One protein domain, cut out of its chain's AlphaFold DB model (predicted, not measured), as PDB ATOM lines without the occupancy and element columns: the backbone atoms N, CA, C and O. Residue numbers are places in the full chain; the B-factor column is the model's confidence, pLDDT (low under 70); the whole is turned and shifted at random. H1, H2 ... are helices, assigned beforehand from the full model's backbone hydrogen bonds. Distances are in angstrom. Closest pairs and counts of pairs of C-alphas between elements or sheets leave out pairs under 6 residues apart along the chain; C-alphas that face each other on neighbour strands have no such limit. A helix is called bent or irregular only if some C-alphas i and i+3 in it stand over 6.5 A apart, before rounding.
ATOM      1  N   GLU A 161     -53.253  -0.322  53.468       85.12
ATOM      2  CA  GLU A 161     -53.476   1.124  53.583       85.12
ATOM      3  C   GLU A 161     -52.278   1.979  53.161       85.12
ATOM      4  O   GLU A 161     -52.452   3.063  52.598       85.12
ATOM      5  N   TYR A 162     -51.057   1.513  53.425       81.94
ATOM      6  CA  TYR A 162     -49.843   2.309  53.237       81.94
ATOM      7  C   TYR A 162     -49.016   1.894  52.018       81.94
ATOM      8  O   TYR A 162     -48.032   2.561  51.697       81.94
ATOM      9  N   CYS A 163     -49.409   0.843  51.292       78.75
ATOM     10  CA  CYS A 163     -48.782   0.440  50.032       78.75
ATOM     11  C   CYS A 163     -49.780   0.464  48.857       78.75
ATOM     12  O   CYS A 163     -50.016  -0.566  48.220       78.75
ATOM     13  N   PRO A 164     -50.294   1.651  48.464       74.81
ATOM     14  CA  PRO A 164     -51.279   1.787  47.382       74.81
ATOM     15  C   PRO A 164     -50.769   1.293  46.022       74.81
ATOM     16  O   PRO A 164     -51.564   1.016  45.126       74.81
ATOM     17  N   LYS A 165     -49.445   1.143  45.867       79.75
ATOM     18  CA  LYS A 165     -48.827   0.541  44.681       79.75
ATOM     19  C   LYS A 165     -49.436  -0.823  44.343       79.75
ATOM     20  O   LYS A 165     -49.643  -1.089  43.168       79.75
ATOM     21  N   TYR A 166     -49.786  -1.644  45.337       81.75
ATOM     22  CA  TYR A 166     -50.333  -2.975  45.074       81.75
ATOM     23  C   TYR A 166     -51.753  -2.932  44.517       81.75
ATOM     24  O   TYR A 166     -52.082  -3.735  43.657       81.75
ATOM     25  N   ILE A 167     -52.563  -1.948  44.921       83.31
ATOM     26  CA  ILE A 167     -53.894  -1.722  44.338       83.31
ATOM     27  C   ILE A 167     -53.770  -1.330  42.860       83.31
ATOM     28  O   ILE A 167     -54.581  -1.742  42.036       83.31
ATOM     29  N   ASN A 168     -52.756  -0.534  42.513       83.56
ATOM     30  CA  ASN A 168     -52.519  -0.151  41.122       83.56
ATOM     31  C   ASN A 168     -52.052  -1.344  40.284       83.56
ATOM     32  O   ASN A 168     -52.602  -1.559  39.213       83.56
ATOM     33  N   VAL A 169     -51.112  -2.149  40.794       83.69
ATOM     34  CA  VAL A 169     -50.678  -3.377  40.110       83.69
ATOM     35  C   VAL A 169     -51.850  -4.349  39.956       83.69
ATOM     36  O   VAL A 169     -52.047  -4.880  38.873       83.69
ATOM     37  N   PHE A 170     -52.684  -4.517  40.988       88.19
ATOM     38  CA  PHE A 170     -53.890  -5.345  40.905       88.19
ATOM     39  C   PHE A 170     -54.779  -4.916  39.733       88.19
ATOM     40  O   PHE A 170     -55.127  -5.734  38.892       88.19
ATOM     41  N   LYS A 171     -55.067  -3.612  39.613       88.25
ATOM     42  CA  LYS A 171     -55.852  -3.045  38.501       88.25
ATOM     43  C   LYS A 171     -55.205  -3.218  37.124       88.25
ATOM     44  O   LYS A 171     -55.911  -3.196  36.124       88.25
ATOM     45  N   GLU A 172     -53.880  -3.296  37.054       86.50
ATOM     46  CA  GLU A 172     -53.162  -3.538  35.796       86.50
ATOM     47  C   GLU A 172     -53.225  -5.007  35.360       86.50
ATOM     48  O   GLU A 172     -53.071  -5.291  34.169       86.50
ATOM     49  N   ILE A 173     -53.412  -5.925  36.312       88.31
ATOM     50  CA  ILE A 173     -53.482  -7.371  36.081       88.31
ATOM     51  C   ILE A 173     -54.922  -7.836  35.873       88.31
ATOM     52  O   ILE A 173     -55.136  -8.670  35.004       88.31
ATOM     53  N   ASP A 174     -55.883  -7.284  36.616       90.31
ATOM     54  CA  ASP A 174     -57.328  -7.520  36.475       90.31
ATOM     55  C   ASP A 174     -57.826  -6.926  35.138       90.31
ATOM     56  O   ASP A 174     -58.313  -5.792  35.052       90.31
ATOM     57  N   LEU A 175     -57.610  -7.670  34.050       89.81
ATOM     58  CA  LEU A 175     -57.858  -7.237  32.674       89.81
ATOM     59  C   LEU A 175     -59.353  -7.171  32.384       89.81
ATOM     60  O   LEU A 175     -59.803  -6.296  31.634       89.81
ATOM     61  N   ASN A 176     -60.106  -8.121  32.935       91.06
ATOM     62  CA  ASN A 176     -61.548  -8.201  32.751       91.06
ATOM     63  C   ASN A 176     -62.318  -7.264  33.714       91.06
ATOM     64  O   ASN A 176     -63.512  -7.032  33.504       91.06
ATOM     65  N   GLN A 177     -61.622  -6.662  34.689       90.88
ATOM     66  CA  GLN A 177     -62.140  -5.734  35.694       90.88
ATOM     67  C   GLN A 177     -63.245  -6.349  36.556       90.88
ATOM     68  O   GLN A 177     -64.197  -5.647  36.923       90.88
ATOM     69  N   ASN A 178     -63.152  -7.647  36.849       91.00
ATOM     70  CA  ASN A 178     -64.106  -8.367  37.689       91.00
ATOM     71  C   ASN A 178     -63.775  -8.255  39.187       91.00
ATOM     72  O   ASN A 178     -64.572  -8.713  40.009       91.00
ATOM     73  N   GLY A 179     -62.650  -7.622  39.544       89.25
ATOM     74  CA  GLY A 179     -62.219  -7.453  40.929       89.25
ATOM     75  C   GLY A 179     -61.415  -8.606  41.498       89.25
ATOM     76  O   GLY A 179     -61.166  -8.616  42.708       89.25
ATOM     77  N   LYS A 180     -61.044  -9.561  40.654       92.75
ATOM     78  CA  LYS A 180     -60.277 -10.755  40.971       92.75
ATOM     79  C   LYS A 180     -59.245 -10.979  39.873       92.75
ATOM     80  O   LYS A 180     -59.276 -10.329  38.836       92.75
ATOM     81  N   ILE A 181     -58.284 -11.845  40.143       90.06
ATOM     82  CA  ILE A 181     -57.210 -12.152  39.210       90.06
ATOM     83  C   ILE A 181     -57.184 -13.656  38.974       90.06
ATOM     84  O   ILE A 181     -56.916 -14.428  39.896       90.06
ATOM     85  N   ASP A 182     -57.414 -14.072  37.734       90.50
ATOM     86  CA  ASP A 182     -57.310 -15.477  37.349       90.50
ATOM     87  C   ASP A 182     -55.882 -15.870  36.908       90.50
ATOM     88  O   ASP A 182     -54.964 -15.054  36.760       90.50
ATOM     89  N   ILE A 183     -55.665 -17.170  36.673       85.00
ATOM     90  CA  ILE A 183     -54.356 -17.676  36.231       85.00
ATOM     91  C   ILE A 183     -53.905 -17.109  34.882       85.00
ATOM     92  O   ILE A 183     -52.704 -16.951  34.651       85.00
ATOM     93  N   GLN A 184     -54.835 -16.826  33.972       87.62
ATOM     94  CA  GLN A 184     -54.517 -16.301  32.649       87.62
ATOM     95  C   GLN A 184     -54.031 -14.859  32.759       87.62
ATOM     96  O   GLN A 184     -53.046 -14.504  32.111       87.62
ATOM     97  N   GLU A 185     -54.661 -14.060  33.614       90.25
ATOM     98  CA  GLU A 185     -54.291 -12.677  33.910       90.25
ATOM     99  C   GLU A 185     -52.900 -12.585  34.550       90.25
ATOM    100  O   GLU A 185     -52.050 -11.825  34.070       90.25
ATOM    101  N   ILE A 186     -52.597 -13.437  35.541       83.44
ATOM    102  CA  ILE A 186     -51.250 -13.526  36.136       83.44
ATOM    103  C   ILE A 186     -50.213 -13.917  35.084       83.44
ATOM    104  O   ILE A 186     -49.187 -13.247  34.944       83.44
ATOM    105  N   MET A 187     -50.460 -14.992  34.330       81.38
ATOM    106  CA  MET A 187     -49.516 -15.470  33.316       81.38
ATOM    107  C   MET A 187     -49.275 -14.419  32.230       81.38
ATOM    108  O   MET A 187     -48.132 -14.198  31.816       81.38
ATOM    109  N   TYR A 188     -50.334 -13.743  31.784       84.94
ATOM    110  CA  TYR A 188     -50.233 -12.656  30.824       84.94
ATOM    111  C   TYR A 188     -49.376 -11.515  31.374       84.94
ATOM    112  O   TYR A 188     -48.449 -11.071  30.700       84.94
ATOM    113  N   HIS A 189     -49.619 -11.071  32.608       81.81
ATOM    114  CA  HIS A 189     -48.840  -9.988  33.200       81.81
ATOM    115  C   HIS A 189     -47.364 -10.362  33.386       81.81
ATOM    116  O   HIS A 189     -46.479  -9.609  32.979       81.81
ATOM    117  N   ILE A 190     -47.079 -11.544  33.934       77.81
ATOM    118  CA  ILE A 190     -45.703 -11.985  34.198       77.81
ATOM    119  C   ILE A 190     -44.928 -12.170  32.895       77.81
ATOM    120  O   ILE A 190     -43.795 -11.703  32.805       77.81
ATOM    121  N   SER A 191     -45.534 -12.772  31.866       79.81
ATOM    122  CA  SER A 191     -44.880 -12.964  30.559       79.81
ATOM    123  C   SER A 191     -44.521 -11.655  29.842       79.81
ATOM    124  O   SER A 191     -43.672 -11.653  28.952       79.81
ATOM    125  N   ARG A 192     -45.126 -10.522  30.231       80.12
ATOM    126  CA  ARG A 192     -44.752  -9.193  29.719       80.12
ATOM    127  C   ARG A 192     -43.509  -8.610  30.385       80.12
ATOM    128  O   ARG A 192     -42.871  -7.745  29.788       80.12
ATOM    129  N   ILE A 193     -43.204  -9.032  31.609       73.75
ATOM    130  CA  ILE A 193     -42.116  -8.478  32.429       73.75
ATOM    131  C   ILE A 193     -40.910  -9.426  32.442       73.75
ATOM    132  O   ILE A 193     -39.764  -8.975  32.442       73.75
ATOM    133  N   PHE A 194     -41.163 -10.735  32.418       73.00
ATOM    134  CA  PHE A 194     -40.161 -11.780  32.549       73.00
ATOM    135  C   PHE A 194     -40.258 -12.802  31.421       73.00
ATOM    136  O   PHE A 194     -41.334 -13.098  30.902       73.00
ATOM    137  N   THR A 195     -39.119 -13.408  31.091       76.62
ATOM    138  CA  THR A 195     -39.118 -14.636  30.286       76.62
ATOM    139  C   THR A 195     -39.516 -15.805  31.185       76.62
ATOM    140  O   THR A 195     -38.873 -16.035  32.209       76.62
ATOM    141  N   VAL A 196     -40.586 -16.515  30.815       69.69
ATOM    142  CA  VAL A 196     -41.163 -17.616  31.599       69.69
ATOM    143  C   VAL A 196     -41.030 -18.933  30.821       69.69
ATOM    144  O   VAL A 196     -41.518 -19.012  29.692       69.69
ATOM    145  N   PRO A 197     -40.404 -19.975  31.397       70.81
ATOM    146  CA  PRO A 197     -40.380 -21.315  30.805       70.81
ATOM    147  C   PRO A 197     -41.784 -21.908  30.566       70.81
ATOM    148  O   PRO A 197     -42.676 -21.763  31.402       70.81
ATOM    149  N   GLU A 198     -41.982 -22.639  29.460       68.44
ATOM    150  CA  GLU A 198     -43.295 -23.212  29.079       68.44
ATOM    151  C   GLU A 198     -43.890 -24.167  30.135       68.44
ATOM    152  O   GLU A 198     -45.107 -24.281  30.262       68.44
ATOM    153  N   ASN A 199     -43.046 -24.821  30.935       68.69
ATOM    154  CA  ASN A 199     -43.440 -25.758  31.991       68.69
ATOM    155  C   ASN A 199     -43.784 -25.090  33.340       68.69
ATOM    156  O   ASN A 199     -43.957 -25.783  34.339       68.69
ATOM    157  N   MET A 200     -43.882 -23.757  33.398       70.88
ATOM    158  CA  MET A 200     -44.153 -23.014  34.641       70.88
ATOM    159  C   MET A 200     -45.640 -22.840  34.963       70.88
ATOM    160  O   MET A 200     -45.981 -22.365  36.047       70.88
ATOM    161  N   ARG A 201     -46.549 -23.216  34.056       73.75
ATOM    162  CA  ARG A 201     -47.998 -23.062  34.273       73.75
ATOM    163  C   ARG A 201     -48.488 -23.790  35.527       73.75
ATOM    164  O   ARG A 201     -49.310 -23.253  36.273       73.75
ATOM    165  N   ASP A 202     -47.957 -24.981  35.780       77.31
ATOM    166  CA  ASP A 202     -48.334 -25.778  36.945       77.31
ATOM    167  C   ASP A 202     -47.888 -25.100  38.251       77.31
ATOM    168  O   ASP A 202     -48.639 -25.097  39.222       77.31
ATOM    169  N   PHE A 203     -46.736 -24.415  38.255       76.75
ATOM    170  CA  PHE A 203     -46.277 -23.637  39.413       76.75
ATOM    171  C   PHE A 203     -47.218 -22.477  39.736       76.75
ATOM    172  O   PHE A 203     -47.615 -22.328  40.888       76.75
ATOM    173  N   PHE A 204     -47.630 -21.691  38.736       77.00
ATOM    174  CA  PHE A 204     -48.591 -20.604  38.963       77.00
ATOM    175  C   PHE A 204     -49.946 -21.122  39.441       77.00
ATOM    176  O   PHE A 204     -50.571 -20.498  40.294       77.00
ATOM    177  N   THR A 205     -50.365 -22.294  38.962       81.12
ATOM    178  CA  THR A 205     -51.583 -22.954  39.448       81.12
ATOM    179  C   THR A 205     -51.475 -23.297  40.934       81.12
ATOM    180  O   THR A 205     -52.419 -23.072  41.684       81.12
ATOM    181  N   ILE A 206     -50.329 -23.824  41.376       80.31
ATOM    182  CA  ILE A 206     -50.089 -24.142  42.790       80.31
ATOM    183  C   ILE A 206     -50.066 -22.867  43.638       80.31
ATOM    184  O   ILE A 206     -50.689 -22.830  44.694       80.31
ATOM    185  N   VAL A 207     -49.380 -21.823  43.167       79.19
ATOM    186  CA  VAL A 207     -49.294 -20.532  43.862       79.19
ATOM    187  C   VAL A 207     -50.681 -19.925  44.062       79.19
ATOM    188  O   VAL A 207     -51.008 -19.553  45.184       79.19
ATOM    189  N   ILE A 208     -51.516 -19.893  43.017       81.88
ATOM    190  CA  ILE A 208     -52.897 -19.400  43.130       81.88
ATOM    191  C   ILE A 208     -53.657 -20.212  44.169       81.88
ATOM    192  O   ILE A 208     -54.202 -19.627  45.089       81.88
ATOM    193  N   LYS A 209     -53.606 -21.545  44.107       84.56
ATOM    194  CA  LYS A 209     -54.293 -22.407  45.081       84.56
ATOM    195  C   LYS A 209     -53.830 -22.226  46.530       84.56
ATOM    196  O   LYS A 209     -54.587 -22.522  47.445       84.56
ATOM    197  N   LEU A 210     -52.579 -21.826  46.756       81.88
ATOM    198  CA  LEU A 210     -52.070 -21.565  48.106       81.88
ATOM    199  C   LEU A 210     -52.561 -20.236  48.672       81.88
ATOM    200  O   LEU A 210     -52.727 -20.111  49.887       81.88
ATOM    201  N   LEU A 211     -52.759 -19.260  47.791       82.00
ATOM    202  CA  LEU A 211     -53.189 -17.910  48.125       82.00
ATOM    203  C   LEU A 211     -54.709 -17.770  48.171       82.00
ATOM    204  O   LEU A 211     -55.198 -17.008  48.998       82.00
ATOM    205  N   ASP A 212     -55.411 -18.512  47.318       84.94
ATOM    206  CA  ASP A 212     -56.863 -18.613  47.216       84.94
ATOM    207  C   ASP A 212     -57.429 -19.226  48.503       84.94
ATOM    208  O   ASP A 212     -57.457 -20.440  48.727       84.94
ATOM    209  N   SER A 213     -57.799 -18.339  49.414       81.44
ATOM    210  CA  SER A 213     -58.234 -18.672  50.760       81.44
ATOM    211  C   SER A 213     -59.733 -18.943  50.834       81.44
ATOM    212  O   SER A 213     -60.176 -19.609  51.778       81.44
ATOM    213  N   ASP A 214     -60.508 -18.447  49.865       82.19
ATOM    214  CA  ASP A 214     -61.955 -18.646  49.778       82.19
ATOM    215  C   ASP A 214     -62.373 -19.765  48.801       82.19
ATOM    216  O   ASP A 214     -63.509 -20.247  48.874       82.19
ATOM    217  N   GLY A 215     -61.427 -20.285  48.016       83.38
ATOM    218  CA  GLY A 215     -61.563 -21.463  47.165       83.38
ATOM    219  C   GLY A 215     -62.256 -21.183  45.834       83.38
ATOM    220  O   GLY A 215     -62.822 -22.112  45.239       83.38
ATOM    221  N   ASP A 216     -62.283 -19.928  45.386       87.06
ATOM    222  CA  ASP A 216     -62.956 -19.526  44.154       87.06
ATOM    223  C   ASP A 216     -62.100 -19.697  42.881       87.06
ATOM    224  O   ASP A 216     -62.629 -19.628  41.768       87.06
ATOM    225  N   ASN A 217     -60.837 -20.108  43.034       84.75
ATOM    226  CA  ASN A 217     -59.798 -20.276  42.008       84.75
ATOM    227  C   ASN A 217     -59.335 -18.977  41.333       84.75
ATOM    228  O   ASN A 217     -58.666 -19.029  40.293       84.75
ATOM    229  N   GLU A 218     -59.659 -17.831  41.911       89.62
ATOM    230  CA  GLU A 218     -59.184 -16.511  41.529       89.62
ATOM    231  C   GLU A 218     -58.473 -15.878  42.743       89.62
ATOM    232  O   GLU A 218     -58.509 -16.401  43.850       89.62
ATOM    233  N   LEU A 219     -57.745 -14.780  42.544       90.00
ATOM    234  CA  LEU A 219     -57.149 -14.024  43.646       90.00
ATOM    235  C   LEU A 219     -57.897 -12.717  43.836       90.00
ATOM    236  O   LEU A 219     -57.865 -11.841  42.968       90.00
ATOM    237  N   ASN A 220     -58.511 -12.535  45.000       90.44
ATOM    238  CA  ASN A 220     -58.984 -11.218  45.402       90.44
ATOM    239  C   ASN A 220     -57.798 -10.302  45.780       90.44
ATOM    240  O   ASN A 220     -56.640 -10.718  45.873       90.44
ATOM    241  N   LEU A 221     -58.069  -9.014  46.008       86.94
ATOM    242  CA  LEU A 221     -57.026  -8.024  46.295       86.94
ATOM    243  C   LEU A 221     -56.155  -8.382  47.513       86.94
ATOM    244  O   LEU A 221     -54.952  -8.121  47.495       86.94
ATOM    245  N   VAL A 222     -56.736  -8.971  48.562       85.56
ATOM    246  CA  VAL A 222     -55.993  -9.349  49.777       85.56
ATOM    247  C   VAL A 222     -55.024 -10.485  49.474       85.56
ATOM    248  O   VAL A 222     -53.855 -10.428  49.858       85.56
ATOM    249  N   GLU A 223     -55.484 -11.493  48.744       87.06
ATOM    250  CA  GLU A 223     -54.684 -12.657  48.356       87.06
ATOM    251  C   GLU A 223     -53.574 -12.260  47.380       87.06
ATOM    252  O   GLU A 223     -52.416 -12.651  47.537       87.06
ATOM    253  N   PHE A 224     -53.883 -11.373  46.434       85.69
ATOM    254  CA  PHE A 224     -52.896 -10.808  45.525       85.69
ATOM    255  C   PHE A 224     -51.820  -9.971  46.239       85.69
ATOM    256  O   PHE A 224     -50.650  -9.982  45.851       85.69
ATOM    257  N   VAL A 225     -52.169  -9.235  47.296       82.81
ATOM    258  CA  VAL A 225     -51.172  -8.486  48.074       82.81
ATOM    259  C   VAL A 225     -50.211  -9.435  48.783       82.81
ATOM    260  O   VAL A 225     -49.004  -9.191  48.746       82.81
ATOM    261  N   LYS A 226     -50.706 -10.545  49.342       79.00
ATOM    262  CA  LYS A 226     -49.856 -11.597  49.928       79.00
ATOM    263  C   LYS A 226     -48.892 -12.180  48.900       79.00
ATOM    264  O   LYS A 226     -47.695 -12.263  49.171       79.00
ATOM    265  N   TYR A 227     -49.378 -12.459  47.689       77.62
ATOM    266  CA  TYR A 227     -48.534 -12.870  46.564       77.62
ATOM    267  C   TYR A 227     -47.413 -11.866  46.281       77.62
ATOM    268  O   TYR A 227     -46.239 -12.219  46.193       77.62
ATOM    269  N   CYS A 228     -47.765 -10.587  46.172       74.75
ATOM    270  CA  CYS A 228     -46.813  -9.528  45.875       74.75
ATOM    271  C   CYS A 228     -45.777  -9.301  46.982       74.75
ATOM    272  O   CYS A 228     -44.696  -8.787  46.696       74.75
ATOM    273  N   LEU A 229     -46.090  -9.629  48.237       73.38
ATOM    274  CA  LEU A 229     -45.132  -9.577  49.340       73.38
ATOM    275  C   LEU A 229     -44.116 -10.705  49.235       73.38
ATOM    276  O   LEU A 229     -42.925 -10.400  49.202       73.38
ATOM    277  N   ALA A 230     -44.584 -11.946  49.070       70.88
ATOM    278  CA  ALA A 230     -43.716 -13.099  48.828       70.88
ATOM    279  C   ALA A 230     -42.800 -12.850  47.615       70.88
ATOM    280  O   ALA A 230     -41.599 -13.081  47.634       70.88
ATOM    281  N   LEU A 231     -43.335 -12.246  46.552       69.62
ATOM    282  CA  LEU A 231     -42.529 -11.907  45.385       69.62
ATOM    283  C   LEU A 231     -41.576 -10.728  45.582       69.62
ATOM    284  O   LEU A 231     -40.492 -10.759  45.016       69.62
ATOM    285  N   ASN A 232     -41.949  -9.664  46.300       65.00
ATOM    286  CA  ASN A 232     -41.106  -8.463  46.411       65.00
ATOM    287  C   ASN A 232     -39.814  -8.710  47.197       65.00
ATOM    288  O   ASN A 232     -38.847  -7.971  47.007       65.00
ATOM    289  N   HIS A 233     -39.779  -9.723  48.064       60.59
ATOM    290  CA  HIS A 233     -38.531 -10.175  48.681       60.59
ATOM    291  C   HIS A 233     -37.578 -10.819  47.661       60.59
ATOM    292  O   HIS A 233     -36.364 -10.806  47.867       60.59
ATOM    293  N   LEU A 234     -38.110 -11.310  46.538       55.56
ATOM    294  CA  LEU A 234     -37.414 -12.182  45.591       55.56
ATOM    295  C   LEU A 234     -37.175 -11.532  44.219       55.56
ATOM    296  O   LEU A 234     -36.199 -11.856  43.541       55.56
ATOM    297  N   PHE A 235     -38.020 -10.581  43.819       58.38
ATOM    298  CA  PHE A 235     -37.996  -9.931  42.513       58.38
ATOM    299  C   PHE A 235     -38.132  -8.416  42.627       58.38
ATOM    300  O   PHE A 235     -39.114  -7.881  43.138       58.38
ATOM    301  N   ASP A 236     -37.172  -7.703  42.041       57.72
ATOM    302  CA  ASP A 236     -37.330  -6.284  41.755       57.72
ATOM    303  C   ASP A 236     -38.087  -6.127  40.428       57.72
ATOM    304  O   ASP A 236     -37.486  -6.086  39.350       57.72
ATOM    305  N   PHE A 237     -39.420  -6.037  40.499       54.06
ATOM    306  CA  PHE A 237     -40.297  -5.835  39.333       54.06
ATOM    307  C   PHE A 237     -39.931  -4.605  38.489       54.06
ATOM    308  O   PHE A 237     -40.331  -4.518  37.331       54.06
ATOM    309  N   SER A 238     -39.149  -3.662  39.033       52.72
ATOM    310  CA  SER A 238     -38.680  -2.488  38.292       52.72
ATOM    311  C   SER A 238     -37.483  -2.763  37.373       52.72
ATOM    312  O   SER A 238     -37.175  -1.932  36.518       52.72
ATOM    313  N   LYS A 239     -36.808  -3.913  37.519       55.88
ATOM    314  CA  LYS A 239     -35.572  -4.234  36.785       55.88
ATOM    315  C   LYS A 239     -35.736  -5.270  35.672       55.88
ATOM    316  O   LYS A 239     -34.830  -5.383  34.846       55.88
ATOM    317  N   GLY A 240     -36.872  -5.973  35.608       57.12
ATOM    318  CA  GLY A 240     -37.069  -7.100  34.685       57.12
ATOM    319  C   GLY A 240     -36.065  -8.241  34.925       57.12
ATOM    320  O   GLY A 240     -35.210  -8.159  35.809       57.12
ATOM    321  N   GLY A 241     -36.163  -9.332  34.160       68.81
ATOM    322  CA  GLY A 241     -35.202 -10.437  34.256       68.81
ATOM    323  C   GLY A 241     -35.722 -11.791  33.777       68.81
ATOM    324  O   GLY A 241     -36.721 -11.885  33.061       68.81
ATOM    325  N   GLU A 242     -35.031 -12.850  34.193       71.31
ATOM    326  CA  GLU A 242     -35.442 -14.240  33.986       71.31
ATOM    327  C   GLU A 242     -35.966 -14.828  35.302       71.31
ATOM    328  O   GLU A 242     -35.310 -14.747  36.346       71.31
ATOM    329  N   ILE A 243     -37.158 -15.426  35.256       71.56
ATOM    330  CA  ILE A 243     -37.689 -16.203  36.376       71.56
ATOM    331  C   ILE A 243     -37.145 -17.624  36.246       71.56
ATOM    332  O   ILE A 243     -37.526 -18.372  35.346       71.56
ATOM    333  N   THR A 244     -36.250 -17.998  37.161       77.19
ATOM    334  CA  THR A 244     -35.715 -19.357  37.250       77.19
ATOM    335  C   THR A 244     -36.653 -20.251  38.061       77.19
ATOM    336  O   THR A 244     -37.494 -19.777  38.830       77.19
ATOM    337  N   LYS A 245     -36.484 -21.570  37.920       76.69
ATOM    338  CA  LYS A 245     -37.191 -22.563  38.742       76.69
ATOM    339  C   LYS A 245     -36.951 -22.329  40.239       76.69
ATOM    340  O   LYS A 245     -37.900 -22.380  41.011       76.69
ATOM    341  N   ASP A 246     -35.717 -22.017  40.631       79.44
ATOM    342  CA  ASP A 246     -35.353 -21.785  42.034       79.44
ATOM    343  C   ASP A 246     -36.058 -20.559  42.618       79.44
ATOM    344  O   ASP A 246     -36.526 -20.615  43.751       79.44
ATOM    345  N   HIS A 247     -36.215 -19.479  41.841       77.81
ATOM    346  CA  HIS A 247     -36.979 -18.324  42.310       77.81
ATOM    347  C   HIS A 247     -38.446 -18.685  42.595       77.81
ATOM    348  O   HIS A 247     -39.005 -18.251  43.597       77.81
ATOM    349  N   MET A 248     -39.066 -19.511  41.747       76.00
ATOM    350  CA  MET A 248     -40.450 -19.954  41.950       76.00
ATOM    351  C   MET A 248     -40.588 -20.926  43.119       76.00
ATOM    352  O   MET A 248     -41.562 -20.846  43.863       76.00
ATOM    353  N   LEU A 249     -39.614 -21.819  43.310       82.44
ATOM    354  CA  LEU A 249     -39.576 -22.699  44.479       82.44
ATOM    355  C   LEU A 249     -39.447 -21.900  45.774       82.44
ATOM    356  O   LEU A 249     -40.014 -22.301  46.781       82.44
ATOM    357  N   MET A 250     -38.738 -20.774  45.743       83.19
ATOM    358  CA  MET A 250     -38.589 -19.889  46.895       83.19
ATOM    359  C   MET A 250     -39.885 -19.135  47.211       83.19
ATOM    360  O   MET A 250     -40.290 -19.119  48.366       83.19
ATOM    361  N   VAL A 251     -40.598 -18.621  46.198       81.00
ATOM    362  CA  VAL A 251     -41.960 -18.076  46.389       81.00
ATOM    363  C   VAL A 251     -42.868 -19.135  47.006       81.00
ATOM    364  O   VAL A 251     -43.596 -18.870  47.953       81.00
ATOM    365  N   LEU A 252     -42.821 -20.355  46.470       83.38
ATOM    366  CA  LEU A 252     -43.642 -21.455  46.946       83.38
ATOM    367  C   LEU A 252     -43.311 -21.836  48.394       83.38
ATOM    368  O   LEU A 252     -44.220 -22.079  49.177       83.38
ATOM    369  N   TYR A 253     -42.026 -21.844  48.745       87.62
ATOM    370  CA  TYR A 253     -41.546 -22.079  50.101       87.62
ATOM    371  C   TYR A 253     -42.088 -21.033  51.081       87.62
ATOM    372  O   TYR A 253     -42.682 -21.406  52.086       87.62
ATOM    373  N   GLU A 254     -41.975 -19.742  50.751       85.06
ATOM    374  CA  GLU A 254     -42.497 -18.648  51.585       85.06
ATOM    375  C   GLU A 254     -44.024 -18.688  51.739       85.06
ATOM    376  O   GLU A 254     -44.551 -18.292  52.771       85.06
ATOM    377  N   LEU A 255     -44.758 -19.176  50.734       83.88
ATOM    378  CA  LEU A 255     -46.213 -19.338  50.835       83.88
ATOM    379  C   LEU A 255     -46.632 -20.536  51.698       83.88
ATOM    380  O   LEU A 255     -47.763 -20.569  52.186       83.88
ATOM    381  N   VAL A 256     -45.758 -21.532  51.842       87.56
ATOM    382  CA  VAL A 256     -45.997 -22.705  52.691       87.56
ATOM    383  C   VAL A 256     -45.593 -22.436  54.145       87.56
ATOM    384  O   VAL A 256     -46.286 -22.920  55.037       87.56
ATOM    385  N   ASP A 257     -44.536 -21.653  54.372       87.69
ATOM    386  CA  ASP A 257     -44.076 -21.162  55.683       87.69
ATOM    387  C   ASP A 257     -45.010 -20.050  56.207       87.69
ATOM    388  O   ASP A 257     -44.788 -18.854  56.020       87.69
ATOM    389  N   ILE A 258     -46.121 -20.456  56.820       81.81
ATOM    390  CA  ILE A 258     -47.217 -19.573  57.240       81.81
ATOM    391  C   ILE A 258     -46.813 -18.737  58.446       81.81
ATOM    392  O   ILE A 258     -47.262 -17.593  58.578       81.81
ATOM    393  N   ASP A 259     -46.032 -19.317  59.357       79.12
ATOM    394  CA  ASP A 259     -45.581 -18.611  60.551       79.12
ATOM    395  C   ASP A 259     -44.324 -17.757  60.315       79.12
ATOM    396  O   ASP A 259     -43.977 -16.928  61.165       79.12
ATOM    397  N   GLY A 260     -43.701 -17.888  59.138       81.50
ATOM    398  CA  GLY A 260     -42.525 -17.128  58.735       81.50
ATOM    399  C   GLY A 260     -41.293 -17.484  59.561       81.50
ATOM    400  O   GLY A 260     -40.402 -16.644  59.742       81.50
ATOM    401  N   SER A 261     -41.246 -18.693  60.124       85.94
ATOM    402  CA  SER A 261     -40.115 -19.175  60.916       85.94
ATOM    403  C   SER A 261     -38.869 -19.431  60.067       85.94
ATOM    404  O   SER A 261     -37.765 -19.555  60.610       85.94
ATOM    405  N   GLY A 262     -39.024 -19.486  58.744       86.38
ATOM    406  CA  GLY A 262     -37.996 -19.879  57.796       86.38
ATOM    407  C   GLY A 262     -37.821 -21.392  57.707       86.38
ATOM    408  O   GLY A 262     -36.852 -21.832  57.085       86.38
ATOM    409  N   LEU A 263     -38.704 -22.185  58.324       91.94
ATOM    410  CA  LEU A 263     -38.693 -23.647  58.337       91.94
ATOM    411  C   LEU A 263     -40.121 -24.165  58.180       91.94
ATOM    412  O   LEU A 263     -40.984 -23.786  58.953       91.94
ATOM    413  N   ILE A 264     -40.346 -25.109  57.270       91.38
ATOM    414  CA  ILE A 264     -41.676 -25.692  57.110       91.38
ATOM    415  C   ILE A 264     -41.888 -26.811  58.134       91.38
ATOM    416  O   ILE A 264     -41.158 -27.814  58.158       91.38
ATOM    417  N   ASP A 265     -42.918 -26.663  58.959       91.06
ATOM    418  CA  ASP A 265     -43.323 -27.651  59.949       91.06
ATOM    419  C   ASP A 265     -44.300 -28.709  59.393       91.06
ATOM    420  O   ASP A 265     -44.675 -28.752  58.216       91.06
ATOM    421  N   ARG A 266     -44.707 -29.652  60.251       88.12
ATOM    422  CA  ARG A 266     -45.617 -30.731  59.846       88.12
ATOM    423  C   ARG A 266     -47.003 -30.208  59.456       88.12
ATOM    424  O   ARG A 266     -47.600 -30.761  58.535       88.12
ATOM    425  N   MET A 267     -47.544 -29.235  60.186       86.88
ATOM    426  CA  MET A 267     -48.882 -28.696  59.933       86.88
ATOM    427  C   MET A 267     -48.909 -27.927  58.613       86.88
ATOM    428  O   MET A 267     -49.846 -28.083  57.829       86.88
ATOM    429  N   GLU A 268     -47.857 -27.163  58.339       89.94
ATOM    430  CA  GLU A 268     -47.661 -26.436  57.087       89.94
ATOM    431  C   GLU A 268     -47.530 -27.393  55.896       89.94
ATOM    432  O   GLU A 268     -48.238 -27.230  54.899       89.94
ATOM    433  N   MET A 269     -46.749 -28.475  56.027       87.75
ATOM    434  CA  MET A 269     -46.677 -29.511  54.987       87.75
ATOM    435  C   MET A 269     -47.996 -30.255  54.773       87.75
ATOM    436  O   MET A 269     -48.375 -30.522  53.631       87.75
ATOM    437  N   GLU A 270     -48.714 -30.613  55.842       85.25
ATOM    438  CA  GLU A 270     -50.028 -31.259  55.725       85.25
ATOM    439  C   GLU A 270     -51.014 -30.351  54.976       85.25
ATOM    440  O   GLU A 270     -51.726 -30.817  54.080       85.25
ATOM    441  N   ARG A 271     -51.017 -29.048  55.280       83.56
ATOM    442  CA  ARG A 271     -51.817 -28.059  54.552       83.56
ATOM    443  C   ARG A 271     -51.399 -27.964  53.086       83.56
ATOM    444  O   ARG A 271     -52.274 -28.026  52.221       83.56
ATOM    445  N   TYR A 272     -50.100 -27.858  52.807       86.38
ATOM    446  CA  TYR A 272     -49.570 -27.772  51.449       86.38
ATOM    447  C   TYR A 272     -50.048 -28.944  50.575       86.38
ATOM    448  O   TYR A 272     -50.637 -28.736  49.513       86.38
ATOM    449  N   PHE A 273     -49.903 -30.188  51.041       82.56
ATOM    450  CA  PHE A 273     -50.324 -31.361  50.265       82.56
ATOM    451  C   PHE A 273     -51.842 -31.492  50.102       82.56
ATOM    452  O   PHE A 273     -52.299 -31.968  49.058       82.56
ATOM    453  N   ASN A 274     -52.626 -31.049  51.090       81.94
ATOM    454  CA  ASN A 274     -54.084 -31.017  50.973       81.94
ATOM    455  C   ASN A 274     -54.538 -30.084  49.838       81.94
ATOM    456  O   ASN A 274     -55.429 -30.452  49.071       81.94
ATOM    457  N   ILE A 275     -53.890 -28.923  49.694       78.31
ATOM    458  CA  ILE A 275     -54.172 -27.929  48.643       78.31
ATOM    459  C   ILE A 275     -53.845 -28.472  47.247       78.31
ATOM    460  O   ILE A 275     -54.561 -28.215  46.276       78.31
ATOM    461  N   LEU A 276     -52.796 -29.288  47.124       76.38
ATOM    462  CA  LEU A 276     -52.448 -29.901  45.843       76.38
ATOM    463  C   LEU A 276     -53.452 -30.963  45.368       76.38
ATOM    464  O   LEU A 276     -53.343 -31.406  44.224       76.38
ATOM    465  N   HIS A 277     -54.392 -31.403  46.216       68.44
ATOM    466  CA  HIS A 277     -55.295 -32.533  45.946       68.44
ATOM    467  C   HIS A 277     -54.562 -33.759  45.381       68.44
ATOM    468  O   HIS A 277     -55.088 -34.505  44.552       68.44
ATOM    469  N   THR A 278     -53.313 -33.953  45.801       58.84
ATOM    470  CA  THR A 278     -52.496 -35.061  45.323       58.84
ATOM    471  C   THR A 278     -53.054 -36.352  45.933       58.84
ATOM    472  O   THR A 278     -53.181 -36.426  47.154       58.84
ATOM    473  N   PRO A 279     -53.438 -37.367  45.128       43.22
ATOM    474  CA  PRO A 279     -54.123 -38.578  45.601       43.22
ATOM    475  C   PRO A 279     -53.178 -39.566  46.310       43.22
ATOM    476  O   PRO A 279     -53.295 -40.779  46.155       43.22
ATOM    477  N   PHE A 280     -52.232 -39.059  47.092       49.97
ATOM    478  CA  PHE A 280     -51.346 -39.856  47.926       49.97
ATOM    479  C   PHE A 280     -51.821 -39.768  49.373       49.97
ATOM    480  O   PHE A 280     -52.366 -38.749  49.784       49.97
ATOM    481  N   GLU A 281     -51.637 -40.839  50.145       54.81
ATOM    482  CA  GLU A 281     -51.959 -40.891  51.575       54.81
ATOM    483  C   GLU A 281     -51.189 -39.778  52.315       54.81
ATOM    484  O   GLU A 281     -50.027 -39.940  52.708       54.81
ATOM    485  N   THR A 282     -51.827 -38.609  52.439       61.66
ATOM    486  CA  THR A 282     -51.202 -37.321  52.785       61.66
ATOM    487  C   THR A 282     -50.517 -37.376  54.140       61.66
ATOM    488  O   THR A 282     -49.405 -36.885  54.296       61.66
ATOM    489  N   GLN A 283     -51.116 -38.059  55.112       65.38
ATOM    490  CA  GLN A 283     -50.540 -38.158  56.451       65.38
ATOM    491  C   GLN A 283     -49.323 -39.085  56.528       65.38
ATOM    492  O   GLN A 283     -48.396 -38.805  57.288       65.38
ATOM    493  N   GLU A 284     -49.305 -40.191  55.784       71.94
ATOM    494  CA  GLU A 284     -48.195 -41.149  55.840       71.94
ATOM    495  C   GLU A 284     -46.993 -40.644  55.043       71.94
ATOM    496  O   GLU A 284     -45.861 -40.694  55.523       71.94
ATOM    497  N   THR A 285     -47.251 -40.041  53.884       72.12
ATOM    498  CA  THR A 285     -46.222 -39.408  53.054       72.12
ATOM    499  C   THR A 285     -45.590 -38.218  53.771       72.12
ATOM    500  O   THR A 285     -44.366 -38.174  53.896       72.12
ATOM    501  N   VAL A 286     -46.399 -37.306  54.333       75.56
ATOM    502  CA  VAL A 286     -45.870 -36.187  55.128       75.56
ATOM    503  C   VAL A 286     -45.098 -36.716  56.327       75.56
ATOM    504  O   VAL A 286     -43.957 -36.321  56.529       75.56
ATOM    505  N   ARG A 287     -45.634 -37.684  57.084       79.31
ATOM    506  CA  ARG A 287     -44.904 -38.280  58.216       79.31
ATOM    507  C   ARG A 287     -43.550 -38.859  57.788       79.31
ATOM    508  O   ARG A 287     -42.577 -38.697  58.524       79.31
ATOM    509  N   ASN A 288     -43.473 -39.518  56.633       81.00
ATOM    510  CA  ASN A 288     -42.233 -40.096  56.118       81.00
ATOM    511  C   ASN A 288     -41.218 -39.019  55.715       81.00
ATOM    512  O   ASN A 288     -40.061 -39.124  56.124       81.00
ATOM    513  N   ILE A 289     -41.648 -37.971  55.005       81.38
ATOM    514  CA  ILE A 289     -40.798 -36.824  54.646       81.38
ATOM    515  C   ILE A 289     -40.311 -36.123  55.917       81.38
ATOM    516  O   ILE A 289     -39.108 -36.029  56.144       81.38
ATOM    517  N   MET A 290     -41.221 -35.738  56.819       85.31
ATOM    518  CA  MET A 290     -40.859 -35.061  58.068       85.31
ATOM    519  C   MET A 290     -39.880 -35.900  58.900       85.31
ATOM    520  O   MET A 290     -38.948 -35.359  59.488       85.31
ATOM    521  N   LYS A 291     -40.030 -37.233  58.930       85.75
ATOM    522  CA  LYS A 291     -39.086 -38.126  59.621       85.75
ATOM    523  C   LYS A 291     -37.704 -38.140  58.963       85.75
ATOM    524  O   LYS A 291     -36.708 -38.201  59.679       85.75
ATOM    525  N   GLN A 292     -37.633 -38.111  57.634       82.81
ATOM    526  CA  GLN A 292     -36.367 -38.076  56.893       82.81
ATOM    527  C   GLN A 292     -35.636 -36.738  57.064       82.81
ATOM    528  O   GLN A 292     -34.408 -36.722  57.089       82.81
ATOM    529  N   CYS A 293     -36.380 -35.650  57.257       81.56
ATOM    530  CA  CYS A 293     -35.852 -34.290  57.367       81.56
ATOM    531  C   CYS A 293     -35.630 -33.826  58.820       81.56
ATOM    532  O   CYS A 293     -35.258 -32.686  59.061       81.56
ATOM    533  N   GLY A 294     -35.835 -34.698  59.816       82.69
ATOM    534  CA  GLY A 294     -35.609 -34.356  61.226       82.69
ATOM    535  C   GLY A 294     -36.731 -33.541  61.883       82.69
ATOM    536  O   GLY A 294     -36.531 -32.999  62.965       82.69
ATOM    537  N   GLY A 295     -37.920 -33.500  61.278       83.94
ATOM    538  CA  GLY A 295     -39.129 -32.897  61.844       83.94
ATOM    539  C   GLY A 295     -39.455 -31.489  61.348       83.94
ATOM    540  O   GLY A 295     -40.523 -30.994  61.689       83.94
ATOM    541  N   VAL A 296     -38.595 -30.898  60.519       88.81
ATOM    542  CA  VAL A 296     -38.784 -29.612  59.825       88.81
ATOM    543  C   VAL A 296     -38.162 -29.695  58.428       88.81
ATOM    544  O   VAL A 296     -37.329 -30.568  58.182       88.81
ATOM    545  N   ILE A 297     -38.562 -28.820  57.509       89.62
ATOM    546  CA  ILE A 297     -38.046 -28.769  56.136       89.62
ATOM    547  C   ILE A 297     -37.485 -27.374  55.868       89.62
ATOM    548  O   ILE A 297     -38.213 -26.392  55.952       89.62
ATOM    549  N   ASP A 298     -36.199 -27.296  55.531       92.00
ATOM    550  CA  ASP A 298     -35.586 -26.065  55.030       92.00
ATOM    551  C   ASP A 298     -35.742 -25.934  53.503       92.00
ATOM    552  O   ASP A 298     -36.211 -26.850  52.817       92.00
ATOM    553  N   PHE A 299     -35.323 -24.794  52.950       89.06
ATOM    554  CA  PHE A 299     -35.436 -24.529  51.516       89.06
ATOM    555  C   PHE A 299     -34.659 -25.528  50.638       89.06
ATOM    556  O   PHE A 299     -35.131 -25.910  49.565       89.06
ATOM    557  N   GLU A 300     -33.486 -25.995  51.075       88.44
ATOM    558  CA  GLU A 300     -32.686 -26.949  50.297       88.44
ATOM    559  C   GLU A 300     -33.390 -28.302  50.202       88.44
ATOM    560  O   GLU A 300     -33.487 -28.877  49.117       88.44
ATOM    561  N   VAL A 301     -33.951 -28.774  51.314       87.06
ATOM    562  CA  VAL A 301     -34.777 -29.981  51.370       87.06
ATOM    563  C   VAL A 301     -36.053 -29.812  50.544       87.06
ATOM    564  O   VAL A 301     -36.431 -30.723  49.806       87.06
ATOM    565  N   PHE A 302     -36.695 -28.644  50.607       87.44
ATOM    566  CA  PHE A 302     -37.909 -28.356  49.847       87.44
ATOM    567  C   PHE A 302     -37.689 -28.464  48.331       87.44
ATOM    568  O   PHE A 302     -38.517 -29.046  47.628       87.44
ATOM    569  N   LYS A 303     -36.540 -28.004  47.812       86.06
ATOM    570  CA  LYS A 303     -36.195 -28.134  46.381       86.06
ATOM    571  C   LYS A 303     -36.162 -29.587  45.893       86.06
ATOM    572  O   LYS A 303     -36.528 -29.858  44.745       86.06
ATOM    573  N   TYR A 304     -35.770 -30.533  46.748       83.19
ATOM    574  CA  TYR A 304     -35.748 -31.954  46.389       83.19
ATOM    575  C   TYR A 304     -37.143 -32.544  46.161       83.19
ATOM    576  O   TYR A 304     -37.255 -33.535  45.447       83.19
TER     577      TYR A 304
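AT A GLANCE: This is residues 161 to 304 of the 307 residues of the protein "EF hand calcium-binding domain containing protein" of Entamoeba histolytica KU27 (UniProt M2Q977). Two nearly parallel helices, H3 and H5, lie side by side in the middle, with H1, H2 and H4 gathered on one side of the pair and H6, H7 and H8 on the other. Most helices that pack together cross. The printed part has 144 residues with eight named helices, H1 to H8 in chain order, and no named strand: all helix. It is compact, with a radius of gyration of the C-alphas of 15.8 A and spans of 45 by 34 by 30 A.

IN THESE COORDINATES: H3, residues 198 to 211, is 22.1 A long and irregular: C-alphas 198 and 201 are 7.0 A apart. H5 is residues 245 to 256, 16.5 A; H4, 221 to 232, 15.9 A; H2, 183 to 193, 15.8 A; H7, 282 to 292, 15.4 A. H1, residues 165 to 173, begins at C-alpha (-48.827, 0.541, 44.681). H6 is residues 266 to 275; H8, 299 to 304, ends at C-alpha (-35.748, -31.954, 46.389).

HOW THE PARTS SIT: H3 touches H5 at a shallow tilt of 12 degrees, the same way; their closest C-alphas, Val 207 and Leu 252, are 6.5 A apart. H2 touches H3 at a steep 59 degrees, closest at C-alphas 183 and 205, 6.8 A. H4 touches H1, about perpendicular at 74 degrees, closest at C-alphas 225 and 166, 6.3 A. H8 touches H5, closest at C-alphas 303 and 249, 6.7 A. H6 and H7 form a hairpin, closest at C-alphas 270 and 286, 6.5 A. H7 and H8 are apart. Every O i to N i+4 pair is within hydrogen-bond range in H1, H4, H5, H6 and H7, against 6 of 7 in H2, 8 of 10 in H3 and 1 of 2 in H8.

THE WHOLE: The farthest C-alphas, Gln 177 and Gly 294, are 46.6 A apart. The printed part has no cut. The link H4 to H5 is long. Mean pLDDT of the printed part is 79.7; residues 196, 198 to 199, 231 to 241 and 277 to 283 are under 70.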